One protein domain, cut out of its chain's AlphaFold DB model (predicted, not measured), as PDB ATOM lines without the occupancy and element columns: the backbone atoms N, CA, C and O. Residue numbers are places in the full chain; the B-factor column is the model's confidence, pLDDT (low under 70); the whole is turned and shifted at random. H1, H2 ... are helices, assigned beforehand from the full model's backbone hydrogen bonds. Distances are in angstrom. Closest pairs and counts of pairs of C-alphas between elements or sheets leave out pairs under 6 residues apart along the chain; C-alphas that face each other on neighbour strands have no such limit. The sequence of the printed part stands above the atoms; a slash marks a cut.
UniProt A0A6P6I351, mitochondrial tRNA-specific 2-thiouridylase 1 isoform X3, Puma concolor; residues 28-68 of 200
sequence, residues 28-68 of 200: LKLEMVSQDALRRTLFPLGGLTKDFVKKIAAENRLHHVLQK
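AT A GLANCE: This is residues 28 to 68 of the 200 residues of the protein "mitochondrial tRNA-specific 2-thiouridylase 1 isoform X3" of Puma concolor (UniProt A0A6P6I351). The model is a drawn-out, open chain with a small helical end at either side: H2 and H3 pack on each other at one end, the short helix H1 sits alone at the other, and the thin link of residues 40 to 49 crosses the space between them. The stretch before H1, residues 28 to 34, has no named helix and lies at the same end of the model as H1; residues 31 to 37, of which 35 to 37 belong to H1, stand free. The printed part has 41 residues with three named helices, in the order H1, H2, H3, and no named strand; the class is all helix, though under half of the residues, 20 of 41, are in named elements. It is only just extended, close to loose, with a radius of gyration of the C-alphas of 13.8 A, and it spans 35 by 16 by 16 A, the long span running from the H1 end to the end with H2 and H3.

HOW THE PARTS SIT: Begin with the longest helix, H2, residues 50 to 59. Look from it to H3, residues 63 to 67: the two touch, with 5 pairs of C-alphas within 8 A. The closest C-alphas of the two are those of Lys 54 and Leu 66, 6.7 A apart, and the centres are 10.2 A apart. A tight link of 3 residues joins them. Going back along the chain, a short link of 10 residues leads from H2 to H1, residues 35 to 39. H1 is apart from H2 and also apart from H3. In the backbones of H1, H2 and H3, every O i to N i+4 pair is within hydrogen-bond range.

IN THESE COORDINATES: Find C-alpha 50 at (-19.101, 21.755, 16.383); from there H2 runs from Lys 50 to Glu 59, whose C-alpha is at (-14.873, 13.767, 27.600), 14.4 A from first to last C-alpha. H3 follows from His 63 to Gln 67 and measures 6.7 A; its last C-alpha stands at (-8.755, 12.422, 14.504). For H1, turn to C-alpha 35 at (-42.533, 16.702, 6.886); the helix runs from Gln 35 to Arg 39 and measures 6.1 A.

THE WHOLE: The two C-alphas farthest apart are those of Ser 34 and Arg 61, at 35.7 A, while those of Leu 28 and Lys 68, the first and last printed, are 23.5 A apart. Residues 39 to 44 stand free, and so do residues 46 to 52, of which 50 to 52 belong to H2, and residues 31 to 37, of which 35 to 37 belong to H1. The printed part has no cut and no long link. The mean pLDDT of the printed part is 87.8, and the model's confidence is low, under 70, at residues 28 to 29.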
ATOM      1  N   LEU A  28     -29.566  23.212   4.521       56.31
ATOM      2  CA  LEU A  28     -29.680  23.114   3.054       56.31
ATOM      3  C   LEU A  28     -29.833  21.656   2.585       56.31
ATOM      4  O   LEU A  28     -30.460  21.386   1.572       56.31
ATOM      5  N   LYS A  29     -29.260  20.685   3.307       67.31
ATOM      6  CA  LYS A  29     -29.295  19.272   2.887       67.31
ATOM      7  C   LYS A  29     -30.644  18.609   3.155       67.31
ATOM      8  O   LYS A  29     -30.922  17.563   2.576       67.31
ATOM      9  N   LEU A  30     -31.456  19.188   4.037       79.75
ATOM     10  CA  LEU A  30     -32.752  18.643   4.437       79.75
ATOM     11  C   LEU A  30     -33.929  19.278   3.687       79.75
ATOM     12  O   LEU A  30     -35.071  18.917   3.948       79.75
ATOM     13  N   GLU A  31     -33.669  20.187   2.745       81.31
ATOM     14  CA  GLU A  31     -34.711  20.958   2.054       81.31
ATOM     15  C   GLU A  31     -35.692  20.104   1.237       81.31
ATOM     16  O   GLU A  31     -36.806  20.543   0.988       81.31
ATOM     17  N   MET A  32     -35.300  18.882   0.858       84.38
ATOM     18  CA  MET A  32     -36.132  17.921   0.119       84.38
ATOM     19  C   MET A  32     -36.724  16.812   1.004       84.38
ATOM     20  O   MET A  32     -37.341  15.877   0.490       84.38
ATOM     21  N   VAL A  33     -36.502  16.854   2.321       87.31
ATOM     22  CA  VAL A  33     -37.023  15.843   3.249       87.31
ATOM     23  C   VAL A  33     -38.468  16.181   3.601       87.31
ATOM     24  O   VAL A  33     -38.767  17.298   4.018       87.31
ATOM     25  N   SER A  34     -39.365  15.202   3.466       88.12
ATOM     26  CA  SER A  34     -40.783  15.392   3.769       88.12
ATOM     27  C   SER A  34     -41.028  15.692   5.247       88.12
ATOM     28  O   SER A  34     -40.290  15.248   6.135       88.12
ATOM     29  N   GLN A  35     -42.134  16.383   5.522       88.81
ATOM     30  CA  GLN A  35     -42.533  16.702   6.886       88.81
ATOM     31  C   GLN A  35     -42.718  15.457   7.752       88.81
ATOM     32  O   GLN A  35     -42.284  15.430   8.904       88.81
ATOM     33  N   ASP A  36     -43.320  14.404   7.204       90.12
ATOM     34  CA  ASP A  36     -43.513  13.141   7.917       90.12
ATOM     35  C   ASP A  36     -42.198  12.482   8.331       90.12
ATOM     36  O   ASP A  36     -42.095  11.950   9.441       90.12
ATOM     37  N   ALA A  37     -41.178  12.538   7.472       90.25
ATOM     38  CA  ALA A  37     -39.856  12.025   7.803       90.25
ATOM     39  C   ALA A  37     -39.183  12.895   8.879       90.25
ATOM     40  O   ALA A  37     -38.640  12.364   9.853       90.25
ATOM     41  N   LEU A  38     -39.278  14.226   8.766       89.50
ATOM     42  CA  LEU A  38     -38.733  15.148   9.770       89.50
ATOM     43  C   LEU A  38     -39.377  14.950  11.146       89.50
ATOM     44  O   LEU A  38     -38.670  14.936  12.152       89.50
ATOM     45  N   ARG A  39     -40.692  14.709  11.206       90.00
ATOM     46  CA  ARG A  39     -41.415  14.425  12.462       90.00
ATOM     47  C   ARG A  39     -40.942  13.149  13.162       90.00
ATOM     48  O   ARG A  39     -41.162  13.005  14.362       90.00
ATOM     49  N   ARG A  40     -40.318  12.229  12.425       92.19
ATOM     50  CA  ARG A  40     -39.787  10.953  12.929       92.19
ATOM     51  C   ARG A  40     -38.264  10.966  13.090       92.19
ATOM     52  O   ARG A  40     -37.682   9.931  13.398       92.19
ATOM     53  N   THR A  41     -37.624  12.118  12.897       91.50
ATOM     54  CA  THR A  41     -36.167  12.267  12.960       91.50
ATOM     55  C   THR A  41     -35.760  13.064  14.196       91.50
ATOM     56  O   THR A  41     -36.363  14.083  14.527       91.50
ATOM     57  N   LEU A  42     -34.705  12.615  14.880       90.00
ATOM     58  CA  LEU A  42     -34.094  13.347  15.988       90.00
ATOM     59  C   LEU A  42     -32.792  14.005  15.529       90.00
ATOM     60  O   LEU A  42     -31.942  13.359  14.920       90.00
ATOM     61  N   PHE A  43     -32.610  15.276  15.894       89.56
ATOM     62  CA  PHE A  43     -31.384  16.039  15.646       89.56
ATOM     63  C   PHE A  43     -30.661  16.335  16.972       89.56
ATOM     64  O   PHE A  43     -30.680  17.476  17.437       89.56
ATOM     65  N   PRO A  44     -30.017  15.338  17.614       88.69
ATOM     66  CA  PRO A  44     -29.428  15.491  18.951       88.69
ATOM     67  C   PRO A  44     -28.308  16.540  19.010       88.69
ATOM     68  O   PRO A  44     -28.030  17.092  20.069       88.69
ATOM     69  N   LEU A  45     -27.687  16.838  17.866       87.94
ATOM     70  CA  LEU A  45     -26.608  17.818  17.743       87.94
ATOM     71  C   LEU A  45     -27.082  19.175  17.193       87.94
ATOM     72  O   LEU A  45     -26.267  20.080  17.059       87.94
ATOM     73  N   GLY A  46     -28.370  19.338  16.865       83.88
ATOM     74  CA  GLY A  46     -28.865  20.498  16.106       83.88
ATOM     75  C   GLY A  46     -28.716  21.852  16.813       83.88
ATOM     76  O   GLY A  46     -28.667  22.883  16.152       83.88
ATOM     77  N   GLY A  47     -28.628  21.856  18.146       83.62
ATOM     78  CA  GLY A  47     -28.402  23.063  18.950       83.62
ATOM     79  C   GLY A  47     -26.964  23.243  19.436       83.62
ATOM     80  O   GLY A  47     -26.704  24.168  20.200       83.62
ATOM     81  N   LEU A  48     -26.044  22.349  19.065       87.25
ATOM     82  CA  LEU A  48     -24.679  22.348  19.580       87.25
ATOM     83  C   LEU A  48     -23.710  22.868  18.523       87.25
ATOM     84  O   LEU A  48     -23.792  22.509  17.348       87.25
ATOM     85  N   THR A  49     -22.742  23.678  18.946       87.12
ATOM     86  CA  THR A  49     -21.634  24.037  18.064       87.12
ATOM     87  C   THR A  49     -20.721  22.838  17.870       87.12
ATOM     88  O   THR A  49     -20.586  21.963  18.727       87.12
ATOM     89  N   LYS A  50     -20.037  22.818  16.735       85.31
ATOM     90  CA  LYS A  50     -19.101  21.755  16.383       85.31
ATOM     91  C   LYS A  50     -17.989  21.569  17.415       85.31
ATOM     92  O   LYS A  50     -17.646  20.437  17.745       85.31
ATOM     93  N   ASP A  51     -17.463  22.666  17.946       88.56
ATOM     94  CA  ASP A  51     -16.422  22.631  18.972       88.56
ATOM     95  C   ASP A  51     -16.955  22.059  20.284       88.56
ATOM     96  O   ASP A  51     -16.286  21.251  20.927       88.56
ATOM     97  N   PHE A  52     -18.200  22.388  20.635       90.62
ATOM     98  CA  PHE A  52     -18.856  21.803  21.795       90.62
ATOM     99  C   PHE A  52     -19.096  20.298  21.614       90.62
ATOM    100  O   PHE A  52     -18.809  19.516  22.519       90.62
ATOM    101  N   VAL A  53     -19.516  19.860  20.422       91.12
ATOM    102  CA  VAL A  53     -19.644  18.429  20.092       91.12
ATOM    103  C   VAL A  53     -18.295  17.708  20.198       91.12
ATOM    104  O   VAL A  53     -18.226  16.612  20.754       91.12
ATOM    105  N   LYS A  54     -17.203  18.321  19.723       90.38
ATOM    106  CA  LYS A  54     -15.849  17.760  19.865       90.38
ATOM    107  C   LYS A  54     -15.415  17.658  21.329       90.38
ATOM    108  O   LYS A  54     -14.804  16.657  21.701       90.38
ATOM    109  N   LYS A  55     -15.753  18.645  22.163       93.25
ATOM    110  CA  LYS A  55     -15.489  18.599  23.607       93.25
ATOM    111  C   LYS A  55     -16.219  17.427  24.273       93.25
ATOM    112  O   LYS A  55     -15.568  16.628  24.939       93.25
ATOM    113  N   ILE A  56     -17.518  17.258  24.000       93.88
ATOM    114  CA  ILE A  56     -18.305  16.113  24.498       93.88
ATOM    115  C   ILE A  56     -17.665  14.786  24.064       93.88
ATOM    116  O   ILE A  56     -17.534  13.861  24.866       93.88
ATOM    117  N   ALA A  57     -17.239  14.681  22.802       94.69
ATOM    118  CA  ALA A  57     -16.580  13.479  22.299       94.69
ATOM    119  C   ALA A  57     -15.253  13.187  23.030       94.69
ATOM    120  O   ALA A  57     -14.981  12.031  23.349       94.69
ATOM    121  N   ALA A  58     -14.452  14.213  23.341       93.88
ATOM    122  CA  ALA A  58     -13.221  14.059  24.117       93.88
ATOM    123  C   ALA A  58     -13.495  13.556  25.545       93.88
ATOM    124  O   ALA A  58     -12.855  12.606  25.990       93.88
ATOM    125  N   GLU A  59     -14.477  14.145  26.232       95.81
ATOM    126  CA  GLU A  59     -14.873  13.767  27.600       95.81
ATOM    127  C   GLU A  59     -15.370  12.315  27.682       95.81
ATOM    128  O   GLU A  59     -15.107  11.613  28.656       95.81
ATOM    129  N   ASN A  60     -16.010  11.824  26.616       96.06
ATOM    130  CA  ASN A  60     -16.507  10.448  26.507       96.06
ATOM    131  C   ASN A  60     -15.486   9.469  25.896       96.06
ATOM    132  O   ASN A  60     -15.857   8.385  25.449       96.06
ATOM    133  N   ARG A  61     -14.195   9.833  25.863       95.12
ATOM    134  CA  ARG A  61     -13.091   8.988  25.362       95.12
ATOM    135  C   ARG A  61     -13.234   8.577  23.886       95.12
ATOM    136  O   ARG A  61     -12.634   7.599  23.443       95.12
ATOM    137  N   LEU A  62     -13.960   9.352  23.076       94.75
ATOM    138  CA  LEU A  62     -14.131   9.132  21.632       94.75
ATOM    139  C   LEU A  62     -13.010   9.796  20.809       94.75
ATOM    140  O   LEU A  62     -13.252  10.400  19.762       94.75
ATOM    141  N   HIS A  63     -11.757   9.686  21.257       89.25
ATOM    142  CA  HIS A  63     -10.619  10.383  20.637       89.25
ATOM    143  C   HIS A  63     -10.379   9.987  19.171       89.25
ATOM    144  O   HIS A  63      -9.955  10.817  18.371       89.25
ATOM    145  N   HIS A  64     -10.714   8.753  18.784       89.19
ATOM    146  CA  HIS A  64     -10.611   8.290  17.397       89.19
ATOM    147  C   HIS A  64     -11.523   9.079  16.435       89.19
ATOM    148  O   HIS A  64     -11.174   9.268  15.270       89.19
ATOM    149  N   VAL A  65     -12.668   9.584  16.914       85.56
ATOM    150  CA  VAL A  65     -13.583  10.418  16.117       85.56
ATOM    151  C   VAL A  65     -12.977  11.796  15.871       85.56
ATOM    152  O   VAL A  65     -13.112  12.336  14.777       85.56
ATOM    153  N   LEU A  66     -12.257  12.343  16.854       87.06
ATOM    154  CA  LEU A  66     -11.617  13.660  16.754       87.06
ATOM    155  C   LEU A  66     -10.499  13.690  15.707       87.06
ATOM    156  O   LEU A  66     -10.295  14.718  15.066       87.06
ATOM    157  N   GLN A  67      -9.807  12.564  15.516       85.44
ATOM    158  CA  GLN A  67      -8.755  12.422  14.504       85.44
ATOM    159  C   GLN A  67      -9.308  12.166  13.098       85.44
ATOM    160  O   GLN A  67      -8.601  12.310  12.097       85.44
ATOM    161  N   LYS A  68     -10.585  11.780  12.991       85.44
ATOM    162  CA  LYS A  68     -11.202  11.478  11.706       85.44
ATOM    163  C   LYS A  68     -11.459  12.773  10.941       85.44
ATOM    164  O   LYS A  68     -12.265  13.611  11.338       85.44
TER     165      LYS A  68